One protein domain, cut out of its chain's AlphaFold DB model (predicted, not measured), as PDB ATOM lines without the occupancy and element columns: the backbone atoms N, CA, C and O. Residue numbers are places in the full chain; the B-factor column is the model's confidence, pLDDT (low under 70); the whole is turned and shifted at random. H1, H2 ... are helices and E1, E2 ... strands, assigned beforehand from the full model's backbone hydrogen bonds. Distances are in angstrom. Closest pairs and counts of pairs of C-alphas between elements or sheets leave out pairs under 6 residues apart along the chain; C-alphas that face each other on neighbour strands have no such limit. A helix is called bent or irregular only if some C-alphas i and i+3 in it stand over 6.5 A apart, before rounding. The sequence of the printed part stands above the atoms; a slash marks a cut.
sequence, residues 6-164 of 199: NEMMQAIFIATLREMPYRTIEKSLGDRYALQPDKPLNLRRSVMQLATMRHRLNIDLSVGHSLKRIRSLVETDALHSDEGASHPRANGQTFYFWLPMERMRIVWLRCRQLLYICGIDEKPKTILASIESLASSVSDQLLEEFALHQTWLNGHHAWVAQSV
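AT A GLANCE: This is residues 6 to 164 of the 199 residues of an uncharacterized protein of Nissabacter sp. SGAir0207 (UniProt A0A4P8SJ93). The long helix H1 runs through the middle of this domain, with H5 and H6 crossing it on one side and H3, H4 and the short strand pair E3 and E4 on the other. Two hairpins lie toward opposite ends: E5 and E6 near the first part of H1, and E1 and E2 beyond its last residue. The 159 printed residues include six named helices and six named strands, in the order H1 E1 E2 H2 E3 H3 H4 E4 H5 H6 E5 E6; the class is mixed, and the three two-stranded sheets are antiparallel. The whole is compact, with a radius of gyration of the C-alphas of 16.4 A and spans of 45 by 34 by 29 A.

IN THESE COORDINATES: Start at C-alpha 146, (297.641, -141.594, 26.161), where E5, residues 146 to 153, begins; it bends by 62 degrees at residue 150. E6, residues 156 to 163, returns over 21.2 A. Find H1, residues 6 to 24, from (308.652, -138.261, 36.204) over 26.2 A, with a kink of 36 degrees near residue 18. H5 is residues 101 to 117, 23.4 A, and H6 residues 131 to 145, 20.9 A. Look for H2 at residues 40 to 46, H3 at 51 to 57 and H4 at 63 to 75. The short strands are E1, 25 to 28, E2, 32 to 35, E3, 48 to 50, and E4, 96 to 98. H1, H3 and H5 are irregular: C-alphas 18 and 21 are 7.2 A apart, 52 and 55 7.5 A, 103 and 106 7.4 A.

HOW THE PARTS SIT: In the hairpin E5 and E6, N 149 and O 160 are 2.9 A apart, within hydrogen-bond range. The closest C-alphas of E6 and H5 are those of Val 160 and Arg 103, 5.3 A; of E5 and H1, Leu 148 and Gln 10, 6.3 A. H1, the hub, touches H6 at a steep tilt of 39 degrees, opposite ways, closest at Arg 18 and Ser 139, C-alphas 5.0 A apart. With residues 20 to 24 alone it touches H5, closest at C-alphas Pro 21 and Cys 111, 6.4 A. With residues 8 to 15 alone it touches H3, about perpendicular at 79 degrees, closest at C-alphas Ala 11 and Leu 57, 5.2 A. H2 touches H1, closest at C-alphas Ser 46 and Met 20, 5.0 A. H4 and H1 are near each other. In E3 and E4, N 49 and O 97 are 2.8 A apart; in the hairpin E1 and E2, N 26 and O 34 are 2.8 A apart. Every O i to N i+4 pair is within range in H2, H4 and H6, against 13 of 15 in H1, 11 of 13 in H5 and 0 of 3 in H3, where 2 of 4 O i to N i+3 pairs are.

THE WHOLE: The farthest C-alphas, those of Gly 30 and Gly 155, are 51.1 A apart. The printed part has no cut; the links H4 to E4 and H5 to H6 are long. The model's pLDDT is under 70 at residues 84 to 88 and 90 to 92.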
ATOM      1  N   ASN A   6     309.756-138.551  37.105       90.00
ATOM      2  CA  ASN A   6     308.652-138.261  36.204       90.00
ATOM      3  C   ASN A   6     309.149-138.002  34.781       90.00
ATOM      4  O   ASN A   6     308.702-138.670  33.858       90.00
ATOM      5  N   GLU A   7     310.118-137.105  34.596       90.31
ATOM      6  CA  GLU A   7     310.683-136.828  33.267       90.31
ATOM      7  C   GLU A   7     311.285-138.089  32.629       90.31
ATOM      8  O   GLU A   7     311.059-138.348  31.447       90.31
ATOM      9  N   MET A   8     311.980-138.917  33.417       91.62
ATOM     10  CA  MET A   8     312.531-140.191  32.948       91.62
ATOM     11  C   MET A   8     311.434-141.170  32.504       91.62
ATOM     12  O   MET A   8     311.518-141.742  31.416       91.62
ATOM     13  N   MET A   9     310.393-141.353  33.318       94.12
ATOM     14  CA  MET A   9     309.283-142.257  33.013       94.12
ATOM     15  C   MET A   9     308.465-141.778  31.809       94.12
ATOM     16  O   MET A   9     308.122-142.594  30.954       94.12
ATOM     17  N   GLN A  10     308.216-140.468  31.681       93.44
ATOM     18  CA  GLN A  10     307.557-139.892  30.503       93.44
ATOM     19  C   GLN A  10     308.372-140.125  29.233       93.44
ATOM     20  O   GLN A  10     307.831-140.561  28.221       93.44
ATOM     21  N   ALA A  11     309.683-139.888  29.278       93.38
ATOM     22  CA  ALA A  11     310.550-140.111  28.130       93.38
ATOM     23  C   ALA A  11     310.583-141.589  27.702       93.38
ATOM     24  O   ALA A  11     310.505-141.887  26.509       93.38
ATOM     25  N   ILE A  12     310.634-142.524  28.660       95.00
ATOM     26  CA  ILE A  12     310.530-143.966  28.385       95.00
ATOM     27  C   ILE A  12     309.175-144.301  27.759       95.00
ATOM     28  O   ILE A  12     309.123-145.056  26.784       95.00
ATOM     29  N   PHE A  13     308.085-143.739  28.281       95.88
ATOM     30  CA  PHE A  13     306.742-143.946  27.748       95.88
ATOM     31  C   PHE A  13     306.614-143.438  26.310       95.88
ATOM     32  O   PHE A  13     306.236-144.208  25.430       95.88
ATOM     33  N   ILE A  14     307.040-142.204  26.038       95.06
ATOM     34  CA  ILE A  14     307.033-141.608  24.696       95.06
ATOM     35  C   ILE A  14     307.860-142.450  23.719       95.06
ATOM     36  O   ILE A  14     307.381-142.799  22.642       95.06
ATOM     37  N   ALA A  15     309.089-142.816  24.095       95.00
ATOM     38  CA  ALA A  15     309.939-143.664  23.262       95.00
ATOM     39  C   ALA A  15     309.291-145.034  22.997       95.00
ATOM     40  O   ALA A  15     309.377-145.560  21.890       95.00
ATOM     41  N   THR A  16     308.574-145.579  23.981       96.06
ATOM     42  CA  THR A  16     307.824-146.827  23.827       96.06
ATOM     43  C   THR A  16     306.671-146.678  22.835       96.06
ATOM     44  O   THR A  16     306.544-147.510  21.941       96.06
ATOM     45  N   LEU A  17     305.863-145.615  22.922       96.56
ATOM     46  CA  LEU A  17     304.748-145.388  21.989       96.56
ATOM     47  C   LEU A  17     305.216-145.147  20.547       96.56
ATOM     48  O   LEU A  17     304.554-145.576  19.602       96.56
ATOM     49  N   ARG A  18     306.383-144.520  20.371       95.56
ATOM     50  CA  ARG A  18     307.014-144.324  19.054       95.56
ATOM     51  C   ARG A  18     307.449-145.627  18.391       95.56
ATOM     52  O   ARG A  18     307.418-145.742  17.173       95.56
ATOM     53  N   GLU A  19     307.860-146.617  19.175       94.75
ATOM     54  CA  GLU A  19     308.327-147.898  18.637       94.75
ATOM     55  C   GLU A  19     307.245-148.983  18.621       94.75
ATOM     56  O   GLU A  19     307.356-149.957  17.869       94.75
ATOM     57  N   MET A  20     306.202-148.844  19.443       96.56
ATOM     58  CA  MET A  20     305.183-149.874  19.633       96.56
ATOM     59  C   MET A  20     304.539-150.330  18.312       96.56
ATOM     60  O   MET A  20     304.479-151.547  18.113       96.56
ATOM     61  N   PRO A  21     304.119-149.454  17.373       96.75
ATOM     62  CA  PRO A  21     303.502-149.902  16.124       96.75
ATOM     63  C   PRO A  21     304.443-150.758  15.274       96.75
ATOM     64  O   PRO A  21     304.055-151.841  14.844       96.75
ATOM     65  N   TYR A  22     305.709-150.355  15.136       94.94
ATOM     66  CA  TYR A  22     306.729-151.132  14.423       94.94
ATOM     67  C   TYR A  22     306.919-152.526  15.016       94.94
ATOM     68  O   TYR A  22     307.053-153.503  14.287       94.94
ATOM     69  N   ARG A  23     306.906-152.626  16.347       94.62
ATOM     70  CA  ARG A  23     307.066-153.895  17.068       94.62
ATOM     71  C   ARG A  23     305.802-154.751  17.058       94.62
ATOM     72  O   ARG A  23     305.895-155.946  17.312       94.62
ATOM     73  N   THR A  24     304.646-154.149  16.785       96.12
ATOM     74  CA  THR A  24     303.344-154.826  16.676       96.12
ATOM     75  C   THR A  24     303.144-155.438  15.288       96.12
ATOM     76  O   THR A  24     302.365-156.380  15.140       96.12
ATOM     77  N   ILE A  25     303.857-154.932  14.280       95.00
ATOM     78  CA  ILE A  25     303.835-155.443  12.911       95.00
ATOM     79  C   ILE A  25     304.897-156.537  12.753       95.00
ATOM     80  O   ILE A  25     306.069-156.364  13.082       95.00
ATOM     81  N   GLU A  26     304.496-157.676  12.209       93.19
ATOM     82  CA  GLU A  26     305.379-158.762  11.808       93.19
ATOM     83  C   GLU A  26     305.612-158.711  10.299       93.19
ATOM     84  O   GLU A  26     304.662-158.735   9.513       93.19
ATOM     85  N   LYS A  27     306.882-158.658   9.886       90.75
ATOM     86  CA  LYS A  27     307.273-158.784   8.480       90.75
ATOM     87  C   LYS A  27     307.409-160.262   8.122       90.75
ATOM     88  O   LYS A  27     308.251-160.969   8.662       90.75
ATOM     89  N   SER A  28     306.590-160.703   7.179       86.62
ATOM     90  CA  SER A  28     306.654-162.013   6.539       86.62
ATOM     91  C   SER A  28     307.443-161.949   5.227       86.62
ATOM     92  O   SER A  28     307.736-160.874   4.696       86.62
ATOM     93  N   LEU A  29     307.774-163.120   4.680       84.75
ATOM     94  CA  LEU A  29     308.432-163.235   3.379       84.75
ATOM     95  C   LEU A  29     307.597-162.562   2.268       84.75
ATOM     96  O   LEU A  29     306.368-162.674   2.254       84.75
ATOM     97  N   GLY A  30     308.274-161.894   1.330       83.06
ATOM     98  CA  GLY A  30     307.643-161.240   0.176       83.06
ATOM     99  C   GLY A  30     306.965-159.905   0.495       83.06
ATOM    100  O   GLY A  30     305.906-159.628  -0.060       83.06
ATOM    101  N   ASP A  31     307.531-159.121   1.423       86.50
ATOM    102  CA  ASP A  31     307.010-157.809   1.859       86.50
ATOM    103  C   ASP A  31     305.525-157.841   2.243       86.50
ATOM    104  O   ASP A  31     304.737-156.927   1.989       86.50
ATOM    105  N   ARG A  32     305.143-158.948   2.881       89.94
ATOM    106  CA  ARG A  32     303.839-159.113   3.506       89.94
ATOM    107  C   ARG A  32     303.965-158.777   4.974       89.94
ATOM    108  O   ARG A  32     304.940-159.151   5.616       89.94
ATOM    109  N   TYR A  33     302.953-158.129   5.516       93.19
ATOM    110  CA  TYR A  33     302.937-157.723   6.908       93.19
ATOM    111  C   TYR A  33     301.650-158.185   7.570       93.19
ATOM    112  O   TYR A  33     300.603-158.248   6.924       93.19
ATOM    113  N   ALA A  34     301.752-158.525   8.846       94.44
ATOM    114  CA  ALA A  34     300.635-158.928   9.685       94.44
ATOM    115  C   ALA A  34     300.745-158.256  11.053       94.44
ATOM    116  O   ALA A  34     301.821-157.829  11.468       94.44
ATOM    117  N   LEU A  35     299.641-158.207  11.787       95.06
ATOM    118  CA  LEU A  35     299.677-157.977  13.221       95.06
ATOM    119  C   LEU A  35     300.269-159.203  13.902       95.06
ATOM    120  O   LEU A  35     299.826-160.327  13.665       95.06
ATOM    121  N   GLN A  36     301.201-158.978  14.825       94.38
ATOM    122  CA  GLN A  36     301.603-160.023  15.756       94.38
ATOM    123  C   GLN A  36     300.369-160.569  16.494       94.38
ATOM    124  O   GLN A  36     299.434-159.814  16.753       94.38
ATOM    125  N   PRO A  37     300.333-161.842  16.909       93.25
ATOM    126  CA  PRO A  37     299.234-162.366  17.719       93.25
ATOM    127  C   PRO A  37     299.093-161.639  19.060       93.25
ATOM    128  O   PRO A  37     300.088-161.171  19.624       93.25
ATOM    129  N   ASP A  38     297.881-161.585  19.610       94.31
ATOM    130  CA  ASP A  38     297.647-160.998  20.930       94.31
ATOM    131  C   ASP A  38     298.110-161.934  22.060       94.31
ATOM    132  O   ASP A  38     297.333-162.668  22.665       94.31
ATOM    133  N   LYS A  39     299.423-161.954  22.303       94.44
ATOM    134  CA  LYS A  39     300.077-162.803  23.305       94.44
ATOM    135  C   LYS A  39     300.896-161.950  24.278       94.44
ATOM    136  O   LYS A  39     301.535-160.994  23.828       94.44
ATOM    137  N   PRO A  40     300.992-162.325  25.570       94.12
ATOM    138  CA  PRO A  40     301.774-161.577  26.562       94.12
ATOM    139  C   PRO A  40     303.224-161.308  26.140       94.12
ATOM    140  O   PRO A  40     303.751-160.223  26.359       94.12
ATOM    141  N   LEU A  41     303.863-162.266  25.459       94.88
ATOM    142  CA  LEU A  41     305.228-162.102  24.956       94.88
ATOM    143  C   LEU A  41     305.354-160.971  23.919       94.88
ATOM    144  O   LEU A  41     306.352-160.251  23.922       94.88
ATOM    145  N   ASN A  42     304.359-160.806  23.048       96.00
ATOM    146  CA  ASN A  42     304.361-159.772  22.013       96.00
ATOM    147  C   ASN A  42     304.114-158.393  22.626       96.00
ATOM    148  O   ASN A  42     304.837-157.447  22.312       96.00
ATOM    149  N   LEU A  43     303.202-158.312  23.604       96.81
ATOM    150  CA  LEU A  43     303.048-157.119  24.435       96.81
ATOM    151  C   LEU A  43     304.380-156.747  25.093       96.81
ATOM    152  O   LEU A  43     304.870-155.647  24.857       96.81
ATOM    153  N   ARG A  44     305.024-157.673  25.817       96.00
ATOM    154  CA  ARG A  44     306.333-157.432  26.446       96.00
ATOM    155  C   ARG A  44     307.349-156.880  25.451       96.00
ATOM    156  O   ARG A  44     307.969-155.859  25.718       96.00
ATOM    157  N   ARG A  45     307.506-157.527  24.290       94.00
ATOM    158  CA  ARG A  45     308.450-157.103  23.240       94.00
ATOM    159  C   ARG A  45     308.145-155.704  22.701       94.00
ATOM    160  O   ARG A  45     309.085-154.976  22.380       94.00
ATOM    161  N   SER A  46     306.868-155.328  22.627       95.56
ATOM    162  CA  SER A  46     306.428-154.010  22.159       95.56
ATOM    163  C   SER A  46     306.738-152.875  23.140       95.56
ATOM    164  O   SER A  46     306.946-151.748  22.703       95.56
ATOM    165  N   VAL A  47     306.836-153.181  24.439       95.69
ATOM    166  CA  VAL A  47     307.135-152.205  25.504       95.69
ATOM    167  C   VAL A  47     308.568-152.277  26.033       95.69
ATOM    168  O   VAL A  47     308.919-151.599  26.995       95.69
ATOM    169  N   MET A  48     309.397-153.122  25.419       94.12
ATOM    170  CA  MET A  48     310.757-153.405  25.863       94.12
ATOM    171  C   MET A  48     311.790-152.546  25.149       94.12
ATOM    172  O   MET A  48     311.867-152.524  23.920       94.12
ATOM    173  N   GLN A  49     312.662-151.928  25.937       91.88
ATOM    174  CA  GLN A  49     313.783-151.129  25.473       91.88
ATOM    175  C   GLN A  49     315.114-151.730  25.913       91.88
ATOM    176  O   GLN A  49     315.224-152.406  26.935       91.88
ATOM    177  N   LEU A  50     316.144-151.478  25.109       88.81
ATOM    178  CA  LEU A  50     317.518-151.843  25.424       88.81
ATOM    179  C   LEU A  50     318.191-150.665  26.138       88.81
ATOM    180  O   LEU A  50     318.166-149.545  25.627       88.81
ATOM    181  N   ALA A  51     318.838-150.905  27.279       85.25
ATOM    182  CA  ALA A  51     319.468-149.863  28.100       85.25
ATOM    183  C   ALA A  51     320.515-149.012  27.347       85.25
ATOM    184  O   ALA A  51     320.726-147.836  27.655       85.25
ATOM    185  N   THR A  52     321.155-149.560  26.312       80.56
ATOM    186  CA  THR A  52     322.095-148.820  25.450       80.56
ATOM    187  C   THR A  52     321.412-147.863  24.469       80.56
ATOM    188  O   THR A  52     322.019-146.865  24.077       80.56
ATOM    189  N   MET A  53     320.138-148.086  24.132       79.25
ATOM    190  CA  MET A  53     319.347-147.219  23.246       79.25
ATOM    191  C   MET A  53     318.766-145.988  23.958       79.25
ATOM    192  O   MET A  53     318.028-145.214  23.357       79.25
ATOM    193  N   ARG A  54     319.143-145.746  25.217       75.69
ATOM    194  CA  ARG A  54     318.664-144.616  26.033       75.69
ATOM    195  C   ARG A  54     318.923-143.223  25.438       75.69
ATOM    196  O   ARG A  54     318.276-142.271  25.847       75.69
ATOM    197  N   HIS A  55     319.842-143.081  24.480       77.38
ATOM    198  CA  HIS A  55     320.036-141.817  23.753       77.38
ATOM    199  C   HIS A  55     318.753-141.380  23.016       77.38
ATOM    200  O   HIS A  55     318.545-140.193  22.796       77.38
ATOM    201  N   ARG A  56     317.851-142.326  22.711       80.19
ATOM    202  CA  ARG A  56     316.519-142.070  22.143       80.19
ATOM    203  C   ARG A  56     315.535-141.435  23.123       80.19
ATOM    204  O   ARG A  56     314.519-140.909  22.686       80.19
ATOM    205  N   LEU A  57     315.825-141.473  24.426       83.25
ATOM    206  CA  LEU A  57     314.978-140.852  25.448       83.25
ATOM    207  C   LEU A  57     315.051-139.318  25.393       83.25
ATOM    208  O   LEU A  57     314.185-138.664  25.958       83.25
ATOM    209  N   ASN A  58     316.047-138.748  24.695       82.44
ATOM    210  CA  ASN A  58     316.254-137.301  24.569       82.44
ATOM    211  C   ASN A  58     316.309-136.585  25.934       82.44
ATOM    212  O   ASN A  58     315.695-135.541  26.140       82.44
ATOM    213  N   ILE A  59     317.024-137.192  26.882       83.19
ATOM    214  CA  ILE A  59     317.208-136.678  28.239       83.19
ATOM    215  C   ILE A  59     318.655-136.221  28.399       83.19
ATOM    216  O   ILE A  59     319.580-136.959  28.054       83.19
ATOM    217  N   ASP A  60     318.846-135.052  29.006       83.50
ATOM    218  CA  ASP A  60     320.162-134.515  29.358       83.50
ATOM    219  C   ASP A  60     320.743-135.201  30.613       83.50
ATOM    220  O   ASP A  60     320.801-134.646  31.713       83.50
ATOM    221  N   LEU A  61     321.112-136.478  30.470       82.00
ATOM    222  CA  LEU A  61     321.814-137.260  31.488       82.00
ATOM    223  C   LEU A  61     323.012-137.993  30.888       82.00
ATOM    224  O   LEU A  61     322.943-138.592  29.814       82.00
ATOM    225  N   SER A  62     324.098-138.050  31.662       83.62
ATOM    226  CA  SER A  62     325.233-138.913  31.341       83.62
ATOM    227  C   SER A  62     324.820-140.390  31.311       83.62
ATOM    228  O   SER A  62     323.829-140.809  31.919       83.62
ATOM    229  N   VAL A  63     325.631-141.208  30.637       81.19
ATOM    230  CA  VAL A  63     325.413-142.655  30.507       81.19
ATOM    231  C   VAL A  63     325.189-143.327  31.861       81.19
ATOM    232  O   VAL A  63     324.176-143.995  32.065       81.19
ATOM    233  N   GLY A  64     326.123-143.115  32.791       81.62
ATOM    234  CA  GLY A  64     326.087-143.732  34.112       81.62
ATOM    235  C   GLY A  64     324.903-143.258  34.951       81.62
ATOM    236  O   GLY A  64     324.259-144.074  35.607       81.62
ATOM    237  N   HIS A  65     324.563-141.966  34.893       85.38
ATOM    238  CA  HIS A  65     323.425-141.427  35.641       85.38
ATOM    239  C   HIS A  65     322.091-141.969  35.129       85.38
ATOM    240  O   HIS A  65     321.253-142.362  35.938       85.38
ATOM    241  N   SER A  66     321.915-142.058  33.809       86.31
ATOM    242  CA  SER A  66     320.706-142.630  33.215       86.31
ATOM    243  C   SER A  66     320.529-144.102  33.605       86.31
ATOM    244  O   SER A  66     319.461-144.478  34.082       86.31
ATOM    245  N   LEU A  67     321.584-144.923  33.518       86.69
ATOM    246  CA  LEU A  67     321.523-146.336  33.920       86.69
ATOM    247  C   LEU A  67     321.229-146.511  35.414       86.69
ATOM    248  O   LEU A  67     320.399-147.341  35.781       86.69
ATOM    249  N   LYS A  68     321.868-145.709  36.276       86.81
ATOM    250  CA  LYS A  68     321.593-145.716  37.720       86.81
ATOM    251  C   LYS A  68     320.128-145.377  38.003       86.81
ATOM    252  O   LYS A  68     319.514-145.997  38.867       86.81
ATOM    253  N   ARG A  69     319.555-144.430  37.254       88.69
ATOM    254  CA  ARG A  69     318.145-144.047  37.380       88.69
ATOM    255  C   ARG A  69     317.203-145.157  36.918       88.69
ATOM    256  O   ARG A  69     316.277-145.474  37.647       88.69
ATOM    257  N   ILE A  70     317.474-145.794  35.773       89.62
ATOM    258  CA  ILE A  70     316.687-146.946  35.291       89.62
ATOM    259  C   ILE A  70     316.679-148.060  36.337       89.62
ATOM    260  O   ILE A  70     315.617-148.580  36.653       89.62
ATOM    261  N   ARG A  71     317.835-148.397  36.921       88.50
ATOM    262  CA  ARG A  71     317.914-149.423  37.972       88.50
ATOM    263  C   ARG A  71     317.110-149.052  39.215       88.50
ATOM    264  O   ARG A  71     316.366-149.884  39.709       88.50
ATOM    265  N   SER A  72     317.162-147.794  39.650       89.75
ATOM    266  CA  SER A  72     316.326-147.314  40.759       89.75
ATOM    267  C   SER A  72     314.819-147.384  40.445       89.75
ATOM    268  O   SER A  72     314.011-147.714  41.311       89.75
ATOM    269  N   LEU A  73     314.420-147.138  39.192       91.44
ATOM    270  CA  LEU A  73     313.036-147.327  38.734       91.44
ATOM    271  C   LEU A  73     312.634-148.811  38.678       91.44
ATOM    272  O   LEU A  73     311.466-149.137  38.867       91.44
ATOM    273  N   VAL A  74     313.587-149.716  38.447       90.94
ATOM    274  CA  VAL A  74     313.363-151.167  38.543       90.94
ATOM    275  C   VAL A  74     313.207-151.606  40.001       90.94
ATOM    276  O   VAL A  74     312.285-152.345  40.319       90.94
ATOM    277  N   GLU A  75     314.050-151.102  40.907       88.38
ATOM    278  CA  GLU A  75     313.970-151.382  42.353       88.38
ATOM    279  C   GLU A  75     312.633-150.948  42.975       88.38
ATOM    280  O   GLU A  75     312.185-151.531  43.958       88.38
ATOM    281  N   THR A  76     311.989-149.932  42.396       88.44
ATOM    282  CA  THR A  76     310.708-149.378  42.862       88.44
ATOM    283  C   THR A  76     309.490-149.913  42.102       88.44
ATOM    284  O   THR A  76     308.400-149.367  42.254       88.44
ATOM    285  N   ASP A  77     309.650-150.957  41.278       89.06
ATOM    286  CA  ASP A  77     308.572-151.565  40.474       89.06
ATOM    287  C   ASP A  77     307.870-150.573  39.509       89.06
ATOM    288  O   ASP A  77     306.726-150.737  39.055       89.06
ATOM    289  N   ALA A  78     308.564-149.486  39.161       91.56
ATOM    290  CA  ALA A  78     308.140-148.580  38.100       91.56
ATOM    291  C   ALA A  78     308.455-149.170  36.716       91.56
ATOM    292  O   ALA A  78     307.696-148.954  35.768       91.56
ATOM    293  N   LEU A  79     309.544-149.937  36.616       93.31
ATOM    294  CA  LEU A  79     309.983-150.682  35.436       93.31
ATOM    295  C   LEU A  79     310.285-152.132  35.812       93.31
ATOM    296  O   LEU A  79     310.674-152.423  36.936       93.31
ATOM    297  N   HIS A  80     310.189-153.038  34.846       93.31
ATOM    298  CA  HIS A  80     310.721-154.394  34.973       93.31
ATOM    299  C   HIS A  80     312.006-154.524  34.151       93.31
ATOM    300  O   HIS A  80     312.224-153.769  33.200       93.31
ATOM    301  N   SER A  81     312.850-155.497  34.492       92.06
ATOM    302  CA  SER A  81     314.133-155.745  33.829       92.06
ATOM    303  C   SER A  81     314.368-157.237  33.612       92.06
ATOM    304  O   SER A  81     313.797-158.072  34.313       92.06
ATOM    305  N   ASP A  82     315.197-157.581  32.623       88.50
ATOM    306  CA  ASP A  82     315.755-158.931  32.494       88.50
ATOM    307  C   ASP A  82     316.988-159.145  33.391       88.50
ATOM    308  O   ASP A  82     317.461-160.275  33.510       88.50
ATOM    309  N   GLU A  83     317.491-158.090  34.046       81.44
ATOM    310  CA  GLU A  83     318.411-158.226  35.177       81.44
ATOM    311  C   GLU A  83     317.647-158.808  36.373       81.44
ATOM    312  O   GLU A  83     316.659-158.238  36.836       81.44
ATOM    313  N   GLY A  84     318.104-159.948  36.894       64.69
ATOM    314  CA  GLY A  84     317.579-160.484  38.145       64.69
ATOM    315  C   GLY A  84     318.161-159.728  39.338       64.69
ATOM    316  O   GLY A  84     319.361-159.466  39.360       64.69
ATOM    317  N   ALA A  85     317.355-159.457  40.368       59.88
ATOM    318  CA  ALA A  85     317.829-158.834  41.612       59.88
ATOM    319  C   ALA A  85     318.991-159.617  42.265       59.88
ATOM    320  O   ALA A  85     319.877-159.028  42.876       59.88
ATOM    321  N   SER A  86     319.018-160.943  42.085       58.41
ATOM    322  CA  SER A  86     320.076-161.833  42.589       58.41
ATOM    323  C   SER A  86     321.283-161.973  41.651       58.41
ATOM    324  O   SER A  86     322.308-162.498  42.066       58.41
ATOM    325  N   HIS A  87     321.169-161.530  40.395       63.75
ATOM    326  CA  HIS A  87     322.222-161.624  39.378       63.75
ATOM    327  C   HIS A  87     322.241-160.352  38.513       63.75
ATOM    328  O   HIS A  87     321.944-160.416  37.313       63.75
ATOM    329  N   PRO A  88     322.543-159.179  39.105       67.69
ATOM    330  CA  PRO A  88     322.713-157.956  38.331       67.69
ATOM    331  C   PRO A  88     323.837-158.169  37.316       67.69
ATOM    332  O   PRO A  88     324.854-158.798  37.627       67.69
ATOM    333  N   ARG A  89     323.671-157.673  36.084       70.31
ATOM    334  CA  ARG A  89     324.721-157.860  35.082       70.31
ATOM    335  C   ARG A  89     325.963-157.073  35.487       70.31
ATOM    336  O   ARG A  89     325.882-156.003  36.097       70.31
ATOM    337  N   ALA A  90     327.123-157.610  35.119       66.00
ATOM    338  CA  ALA A  90     328.401-156.965  35.378       66.00
ATOM    339  C   ALA A  90     328.439-155.544  34.785       66.00
ATOM    340  O   ALA A  90     327.795-155.246  33.774       66.00
ATOM    341  N   ASN A  91     329.234-154.664  35.398       60.25
ATOM    342  CA  ASN A  91     329.432-153.304  34.904       60.25
ATOM    343  C   ASN A  91     329.873-153.321  33.428       60.25
ATOM    344  O   ASN A  91     330.850-153.972  33.073       60.25
ATOM    345  N   GLY A  92     329.136-152.607  32.569       58.94
ATOM    346  CA  GLY A  92     329.384-152.529  31.124       58.94
ATOM    347  C   GLY A  92     328.521-153.457  30.258       58.94
ATOM    348  O   GLY A  92     328.443-153.243  29.050       58.94
ATOM    349  N   GLN A  93     327.819-154.433  30.840       70.62
ATOM    350  CA  GLN A  93     326.863-155.256  30.096       70.62
ATOM    351  C   GLN A  93     325.511-154.546  29.955       70.62
ATOM    352  O   GLN A  93     324.979-153.974  30.905       70.62
ATOM    353  N   THR A  94     324.946-154.584  28.747       81.00
ATOM    354  CA  THR A  94     323.598-154.063  28.487       81.00
ATOM    355  C   THR A  94     322.530-155.018  29.012       81.00
ATOM    356  O   THR A  94     322.752-156.226  29.072       81.00
ATOM    357  N   PHE A  95     321.356-154.474  29.314       88.94
ATOM    358  CA  PHE A  95     320.166-155.208  29.735       88.94
ATOM    359  C   PHE A  95     318.911-154.652  29.053       88.94
ATOM    360  O   PHE A  95     318.947-153.568  28.453       88.94
ATOM    361  N   TYR A  96     317.817-155.404  29.125       92.06
ATOM    362  CA  TYR A  96     316.502-154.983  28.667       92.06
ATOM    363  C   TYR A  96     315.644-154.556  29.847       92.06
ATOM    364  O   TYR A  96     315.604-155.227  30.874       92.06
ATOM    365  N   PHE A  97     314.888-153.483  29.662       94.00
ATOM    366  CA  PHE A  97     313.880-153.039  30.612       94.00
ATOM    367  C   PHE A  97     312.569-152.756  29.885       94.00
ATOM    368  O   PHE A  97     312.557-152.536  28.672       94.00
ATOM    369  N   TRP A  98     311.451-152.797  30.597       95.19
ATOM    370  CA  TRP A  98     310.141-152.519  30.018       95.19
ATOM    371  C   TRP A  98     309.178-151.920  31.033       95.19
ATOM    372  O   TRP A  98     309.310-152.117  32.241       95.19
ATOM    373  N   LEU A  99     308.186-151.199  30.515       95.38
ATOM    374  CA  LEU A  99     307.040-150.757  31.304       95.38
ATOM    375  C   LEU A  99     306.182-151.973  31.699       95.38
ATOM    376  O   LEU A  99     305.993-152.861  30.861       95.38
ATOM    377  N   PRO A 100     305.632-152.024  32.926       94.81
ATOM    378  CA  PRO A 100     304.785-153.131  33.369       94.81
ATOM    379  C   PRO A 100     303.637-153.415  32.389       94.81
ATOM    380  O   PRO A 100     302.905-152.509  31.975       94.81
ATOM    381  N   MET A 101     303.486-154.679  31.984       94.31
ATOM    382  CA  MET A 101     302.597-155.071  30.880       94.31
ATOM    383  C   MET A 101     301.128-154.807  31.203       94.31
ATOM    384  O   MET A 101     300.362-154.387  30.338       94.31
ATOM    385  N   GLU A 102     300.751-155.015  32.457       92.12
ATOM    386  CA  GLU A 102     299.411-154.809  32.997       92.12
ATOM    387  C   GLU A 102     298.991-153.347  32.816       92.12
ATOM    388  O   GLU A 102     297.855-153.058  32.447       92.12
ATOM    389  N   ARG A 103     299.948-152.429  32.986       91.88
ATOM    390  CA  ARG A 103     299.756-150.979  32.873       91.88
ATOM    391  C   ARG A 103     299.778-150.498  31.416       91.88
ATOM    392  O   ARG A 103     299.222-149.447  31.113       91.88
ATOM    393  N   MET A 104     300.365-151.280  30.507       95.25
ATOM    394  CA  MET A 104     300.460-150.982  29.070       95.25
ATOM    395  C   MET A 104     299.422-151.711  28.207       95.25
ATOM    396  O   MET A 104     299.324-151.459  27.003       95.25
ATOM    397  N   ARG A 105     298.626-152.607  28.799       94.94
ATOM    398  CA  ARG A 105     297.676-153.461  28.078       94.94
ATOM    399  C   ARG A 105     296.682-152.666  27.231       94.94
ATOM    400  O   ARG A 105     296.429-153.042  26.088       94.94
ATOM    401  N   ILE A 106     296.147-151.572  27.774       94.62
ATOM    402  CA  ILE A 106     295.169-150.728  27.075       94.62
ATOM    403  C   ILE A 106     295.776-150.055  25.837       94.62
ATOM    404  O   ILE A 106     295.155-150.034  24.776       94.62
ATOM    405  N   VAL A 107     297.023-149.590  25.946       96.44
ATOM    406  CA  VAL A 107     297.758-148.932  24.860       96.44
ATOM    407  C   VAL A 107     298.031-149.932  23.743       96.44
ATOM    408  O   VAL A 107     297.812-149.638  22.573       96.44
ATOM    409  N   TRP A 108     298.450-151.146  24.101       96.38
ATOM    410  CA  TRP A 108     298.689-152.223  23.146       96.38
ATOM    411  C   TRP A 108     297.441-152.602  22.354       96.38
ATOM    412  O   TRP A 108     297.488-152.686  21.127       96.38
ATOM    413  N   LEU A 109     296.311-152.796  23.037       95.81
ATOM    414  CA  LEU A 109     295.042-153.095  22.374       95.81
ATOM    415  C   LEU A 109     294.639-151.970  21.418       95.81
ATOM    416  O   LEU A 109     294.213-152.239  20.292       95.81
ATOM    417  N   ARG A 110     294.839-150.715  21.831       96.50
ATOM    418  CA  ARG A 110     294.553-149.555  20.990       96.50
ATOM    419  C   ARG A 110     295.489-149.456  19.783       96.50
ATOM    420  O   ARG A 110     295.008-149.234  18.676       96.50
ATOM    421  N   CYS A 111     296.785-149.704  19.957       97.19
ATOM    422  CA  CYS A 111     297.765-149.771  18.869       97.19
ATOM    423  C   CYS A 111     297.341-150.793  17.803       97.19
ATOM    424  O   CYS A 111     297.232-150.458  16.622       97.19
ATOM    425  N   ARG A 112     297.009-152.022  18.224       96.44
ATOM    426  CA  ARG A 112     296.500-153.070  17.321       96.44
ATOM    427  C   ARG A 112     295.247-152.623  16.576       96.44
ATOM    428  O   ARG A 112     295.141-152.853  15.378       96.44
ATOM    429  N   GLN A 113     294.305-151.993  17.276       95.88
ATOM    430  CA  GLN A 113     293.063-151.511  16.676       95.88
ATOM    431  C   GLN A 113     293.328-150.454  15.594       95.88
ATOM    432  O   GLN A 113     292.741-150.530  14.517       95.88
ATOM    433  N   LEU A 114     294.217-149.491  15.854       95.50
ATOM    434  CA  LEU A 114     294.590-148.461  14.882       95.50
ATOM    435  C   LEU A 114     295.264-149.074  13.648       95.50
ATOM    436  O   LEU A 114     294.888-148.756  12.522       95.50
ATOM    437  N   LEU A 115     296.197-150.006  13.851       94.19
ATOM    438  CA  LEU A 115     296.845-150.740  12.761       94.19
ATOM    439  C   LEU A 115     295.840-151.559  11.932       94.19
ATOM    440  O   LEU A 115     295.919-151.560  10.704       94.19
ATOM    441  N   TYR A 116     294.857-152.186  12.586       93.12
ATOM    442  CA  TYR A 116     293.766-152.901  11.920       93.12
ATOM    443  C   TYR A 116     292.920-151.992  11.032       93.12
ATOM    444  O   TYR A 116     292.663-152.325   9.876       93.12
ATOM    445  N   ILE A 117     292.550-150.809  11.530       91.06
ATOM    446  CA  ILE A 117     291.828-149.793  10.747       91.06
ATOM    447  C   ILE A 117     292.650-149.351   9.525       91.06
ATOM    448  O   ILE A 117     292.082-149.088   8.467       91.06
ATOM    449  N   CYS A 118     293.980-149.336   9.638       88.56
ATOM    450  CA  CYS A 118     294.895-149.017   8.539       88.56
ATOM    451  C   CYS A 118     295.150-150.192   7.573       88.56
ATOM    452  O   CYS A 118     295.968-150.066   6.662       88.56
ATOM    453  N   GLY A 119     294.470-151.329   7.754       88.88
ATOM    454  CA  GLY A 119     294.536-152.485   6.858       88.88
ATOM    455  C   GLY A 119     295.545-153.570   7.248       88.88
ATOM    456  O   GLY A 119     295.677-154.545   6.506       88.88
ATOM    457  N   ILE A 120     296.223-153.447   8.397       91.25
ATOM    458  CA  ILE A 120     297.085-154.507   8.942       91.25
ATOM    459  C   ILE A 120     296.224-155.459   9.771       91.25
ATOM    460  O   ILE A 120     295.804-155.107  10.866       91.25
ATOM    461  N   ASP A 121     295.973-156.676   9.303       90.75
ATOM    462  CA  ASP A 121     295.298-157.692  10.116       90.75
ATOM    463  C   ASP A 121     296.237-158.842  10.486       90.75
ATOM    464  O   ASP A 121     297.433-158.805  10.218       90.75
ATOM    465  N   GLU A 122     295.715-159.863  11.160       89.94
ATOM    466  CA  GLU A 122     296.513-161.009  11.613       89.94
ATOM    467  C   GLU A 122     296.970-161.925  10.464       89.94
ATOM    468  O   GLU A 122     297.742-162.857  10.687       89.94
ATOM    469  N   LYS A 123     296.514-161.689   9.226       91.38
ATOM    470  CA  LYS A 123     296.930-162.459   8.055       91.38
ATOM    471  C   LYS A 123     297.970-161.653   7.274       91.38
ATOM    472  O   LYS A 123     297.716-160.500   6.944       91.38
ATOM    473  N   PRO A 124     299.110-162.247   6.883       90.81
ATOM    474  CA  PRO A 124     300.114-161.525   6.110       90.81
ATOM    475  C   PRO A 124     299.539-160.970   4.806       90.81
ATOM    476  O   PRO A 124     298.997-161.725   3.997       90.81
ATOM    477  N   LYS A 125     299.700-159.675   4.547       88.56
ATOM    478  CA  LYS A 125     299.252-159.022   3.307       88.56
ATOM    479  C   LYS A 125     300.292-158.048   2.794       88.56
ATOM    480  O   LYS A 125     301.014-157.435   3.574       88.56
ATOM    481  N   THR A 126     300.352-157.900   1.479       86.12
ATOM    482  CA  THR A 126     301.114-156.816   0.861       86.12
ATOM    483  C   THR A 126     300.379-155.510   1.111       86.12
ATOM    484  O   THR A 126     299.164-155.434   0.921       86.12
ATOM    485  N   ILE A 127     301.111-154.494   1.548       80.25
ATOM    486  CA  ILE A 127     300.557-153.170   1.821       80.25
ATOM    487  C   ILE A 127     301.143-152.208   0.806       80.25
ATOM    488  O   ILE A 127     302.342-152.222   0.546       80.25
ATOM    489  N   LEU A 128     300.269-151.398   0.215       70.75
ATOM    490  CA  LEU A 128     300.647-150.423  -0.807       70.75
ATOM    491  C   LEU A 128     301.264-149.157  -0.194       70.75
ATOM    492  O   LEU A 128     302.056-148.480  -0.838       70.75
ATOM    493  N   ALA A 129     300.895-148.834   1.048       76.06
ATOM    494  CA  ALA A 129     301.452-147.718   1.806       76.06
ATOM    495  C   ALA A 129     302.788-148.088   2.479       76.06
ATOM    496  O   ALA A 129     303.017-149.239   2.849       76.06
ATOM    497  N   SER A 130     303.652-147.091   2.707       86.81
ATOM    498  CA  SER A 130     304.884-147.291   3.479       86.81
ATOM    499  C   SER A 130     304.555-147.640   4.934       86.81
ATOM    500  O   SER A 130     303.894-146.861   5.629       86.81
ATOM    501  N   ILE A 131     305.066-148.780   5.411       89.69
ATOM    502  CA  ILE A 131     304.952-149.206   6.816       89.69
ATOM    503  C   ILE A 131     305.474-148.139   7.773       89.69
ATOM    504  O   ILE A 131     304.892-147.948   8.834       89.69
ATOM    505  N   GLU A 132     306.528-147.425   7.390       90.12
ATOM    506  CA  GLU A 132     307.105-146.350   8.196       90.12
ATOM    507  C   GLU A 132     306.106-145.209   8.402       90.12
ATOM    508  O   GLU A 132     305.825-144.816   9.532       90.12
ATOM    509  N   SER A 133     305.476-144.743   7.320       90.31
ATOM    510  CA  SER A 133     304.472-143.672   7.396       90.31
ATOM    511  C   SER A 133     303.244-144.074   8.220       90.31
ATOM    512  O   SER A 133     302.724-143.282   9.011       90.31
ATOM    513  N   LEU A 134     302.809-145.329   8.077       92.00
ATOM    514  CA  LEU A 134     301.673-145.885   8.801       92.00
ATOM    515  C   LEU A 134     301.994-146.027  10.292       92.00
ATOM    516  O   LEU A 134     301.225-145.562  11.130       92.00
ATOM    517  N   ALA A 135     303.140-146.618  10.628       93.81
ATOM    518  CA  ALA A 135     303.579-146.790  12.006       93.81
ATOM    519  C   ALA A 135     303.798-145.442  12.705       93.81
ATOM    520  O   ALA A 135     303.344-145.285  13.835       93.81
ATOM    521  N   SER A 136     304.401-144.458  12.025       94.25
ATOM    522  CA  SER A 136     304.543-143.093  12.550       94.25
ATOM    523  C   SER A 136     303.184-142.465  12.857       94.25
ATOM    524  O   SER A 136     302.979-141.976  13.962       94.25
ATOM    525  N   SER A 137     302.222-142.557  11.931       94.06
ATOM    526  CA  SER A 137     300.880-141.990  12.132       94.06
ATOM    527  C   SER A 137     300.146-142.643  13.309       94.06
ATOM    528  O   SER A 137     299.463-141.972  14.081       94.06
ATOM    529  N   VAL A 138     300.295-143.963  13.477       95.38
ATOM    530  CA  VAL A 138     299.736-144.675  14.635       95.38
ATOM    531  C   VAL A 138     300.431-144.246  15.928       95.38
ATOM    532  O   VAL A 138     299.752-144.044  16.931       95.38
ATOM    533  N   SER A 139     301.754-144.072  15.923       96.50
ATOM    534  CA  SER A 139     302.498-143.571  17.082       96.50
ATOM    535  C   SER A 139     302.046-142.178  17.508       96.50
ATOM    536  O   SER A 139     301.828-141.967  18.700       96.50
ATOM    537  N   ASP A 140     301.854-141.259  16.561       95.06
ATOM    538  CA  ASP A 140     301.363-139.908  16.847       95.06
ATOM    539  C   ASP A 140     299.967-139.963  17.480       95.06
ATOM    540  O   ASP A 140     299.734-139.363  18.529       95.06
ATOM    541  N   GLN A 141     299.065-140.790  16.938       94.81
ATOM    542  CA  GLN A 141     297.729-140.957  17.513       94.81
ATOM    543  C   GLN A 141     297.763-141.541  18.933       94.81
ATOM    544  O   GLN A 141     296.950-141.143  19.768       94.81
ATOM    545  N   LEU A 142     298.677-142.474  19.227       95.81
ATOM    546  CA  LEU A 142     298.849-143.021  20.577       95.81
ATOM    547  C   LEU A 142     299.391-141.973  21.555       95.81
ATOM    548  O   LEU A 142     298.945-141.938  22.699       95.81
ATOM    549  N   LEU A 143     300.325-141.127  21.113       95.12
ATOM    550  CA  LEU A 143     300.879-140.030  21.915       95.12
ATOM    551  C   LEU A 143     299.832-138.950  22.226       95.12
ATOM    552  O   LEU A 143     299.896-138.332  23.283       95.12
ATOM    553  N   GLU A 144     298.860-138.740  21.338       93.00
ATOM    554  CA  GLU A 144     297.707-137.869  21.601       93.00
ATOM    555  C   GLU A 144     296.689-138.499  22.559       93.00
ATOM    556  O   GLU A 144     296.037-137.800  23.334       93.00
ATOM    557  N   GLU A 145     296.484-139.816  22.465       93.62
ATOM    558  CA  GLU A 145     295.440-140.517  23.215       93.62
ATOM    559  C   GLU A 145     295.864-140.913  24.622       93.62
ATOM    560  O   GLU A 145     294.992-141.070  25.474       93.62
ATOM    561  N   PHE A 146     297.160-141.086  24.883       94.38
ATOM    562  CA  PHE A 146     297.641-141.594  26.161       94.38
ATOM    563  C   PHE A 146     298.723-140.724  26.782       94.38
ATOM    564  O   PHE A 146     299.673-140.299  26.131       94.38
ATOM    565  N   ALA A 147     298.621-140.579  28.098       92.62
ATOM    566  CA  ALA A 147     299.668-140.037  28.944       92.62
ATOM    567  C   ALA A 147     299.985-141.030  30.064       92.62
ATOM    568  O   ALA A 147     299.139-141.832  30.477       92.62
ATOM    569  N   LEU A 148     301.220-140.984  30.558       91.88
ATOM    570  CA  LEU A 148     301.609-141.740  31.738       91.88
ATOM    571  C   LEU A 148     301.335-140.884  32.976       91.88
ATOM    572  O   LEU A 148     301.769-139.739  33.045       91.88
ATOM    573  N   HIS A 149     300.647-141.431  33.971       88.62
ATOM    574  CA  HIS A 149     300.383-140.729  35.225       88.62
ATOM    575  C   HIS A 149     300.880-141.538  36.411       88.62
ATOM    576  O   HIS A 149     300.716-142.758  36.466       88.62
ATOM    577  N   GLN A 150     301.465-140.844  37.383       88.44
ATOM    578  CA  GLN A 150     301.735-141.431  38.683       88.44
ATOM    579  C   GLN A 150     300.450-141.390  39.510       88.44
ATOM    580  O   GLN A 150     299.857-140.333  39.707       88.44
ATOM    581  N   THR A 151     300.018-142.546  39.993       85.56
ATOM    582  CA  THR A 151     298.821-142.703  40.820       85.56
ATOM    583  C   THR A 151     299.145-143.548  42.044       85.56
ATOM    584  O   THR A 151     300.132-144.281  42.064       85.56
ATOM    585  N   TRP A 152     298.320-143.450  43.082       81.19
ATOM    586  CA  TRP A 152     298.386-144.342  44.233       81.19
ATOM    587  C   TRP A 152     297.508-145.567  43.971       81.19
ATOM    588  O   TRP A 152     296.315-145.423  43.709       81.19
ATOM    589  N   LEU A 153     298.086-146.767  44.005       75.81
ATOM    590  CA  LEU A 153     297.384-148.038  43.811       75.81
ATOM    591  C   LEU A 153     297.873-149.044  44.850       75.81
ATOM    592  O   LEU A 153     299.070-149.176  45.058       75.81
ATOM    593  N   ASN A 154     296.953-149.756  45.505       77.88
ATOM    594  CA  ASN A 154     297.271-150.833  46.456       77.88
ATOM    595  C   ASN A 154     298.373-150.466  47.477       77.88
ATOM    596  O   ASN A 154     299.282-151.252  47.735       77.88
ATOM    597  N   GLY A 155     298.321-149.246  48.023       77.25
ATOM    598  CA  GLY A 155     299.256-148.792  49.057       77.25
ATOM    599  C   GLY A 155     300.642-148.355  48.569       77.25
ATOM    600  O   GLY A 155     301.514-148.146  49.407       77.25
ATOM    601  N   HIS A 156     300.866-148.208  47.260       80.62
ATOM    602  CA  HIS A 156     302.127-147.717  46.698       80.62
ATOM    603  C   HIS A 156     301.903-146.804  45.479       80.62
ATOM    604  O   HIS A 156     300.823-146.768  44.887       80.62
ATOM    605  N   HIS A 157     302.933-146.044  45.092       83.94
ATOM    606  CA  HIS A 157     302.913-145.271  43.849       83.94
ATOM    607  C   HIS A 157     303.130-146.185  42.640       83.94
ATOM    608  O   HIS A 157     304.092-146.947  42.599       83.94
ATOM    609  N   ALA A 158     302.285-146.048  41.624       85.75
ATOM    610  CA  ALA A 158     302.372-146.782  40.370       85.75
ATOM    611  C   ALA A 158     302.234-145.838  39.171       85.75
ATOM    612  O   ALA A 158     301.531-144.829  39.225       85.75
ATOM    613  N   TRP A 159     302.891-146.190  38.068       90.06
ATOM    614  CA  TRP A 159     302.846-145.440  36.811       90.06
ATOM    615  C   TRP A 159     301.892-146.101  35.831       90.06
ATOM    616  O   TRP A 159     302.180-147.195  35.353       90.06
ATOM    617  N   VAL A 160     300.774-145.453  35.520       89.00
ATOM    618  CA  VAL A 160     299.695-146.045  34.725       89.00
ATOM    619  C   VAL A 160     299.481-145.236  33.456       89.00
ATOM    620  O   VAL A 160     299.389-144.010  33.507       89.00
ATOM    621  N   ALA A 161     299.395-145.922  32.316       88.75
ATOM    622  CA  ALA A 161     298.942-145.297  31.085       88.75
ATOM    623  C   ALA A 161     297.441-145.022  31.204       88.75
ATOM    624  O   ALA A 161     296.669-145.921  31.536       88.75
ATOM    625  N   GLN A 162     297.022-143.790  30.946       88.31
ATOM    626  CA  GLN A 162     295.619-143.390  30.998       88.31
ATOM    627  C   GLN A 162     295.235-142.716  29.691       88.31
ATOM    628  O   GLN A 162     296.052-142.022  29.085       88.31
ATOM    629  N   SER A 163     293.993-142.930  29.252       85.50
ATOM    630  CA  SER A 163     293.467-142.205  28.103       85.50
ATOM    631  C   SER A 163     293.265-140.744  28.482       85.50
ATOM    632  O   SER A 163     292.546-140.452  29.441       85.50
ATOM    633  N   VAL A 164     293.853-139.836  27.716       81.31
ATOM    634  CA  VAL A 164     293.619-138.404  27.861       81.31
ATOM    635  C   VAL A 164     292.197-138.122  27.366       81.31
ATOM    636  O   VAL A 164     291.875-138.461  26.222       81.31
TER     637      VAL A 164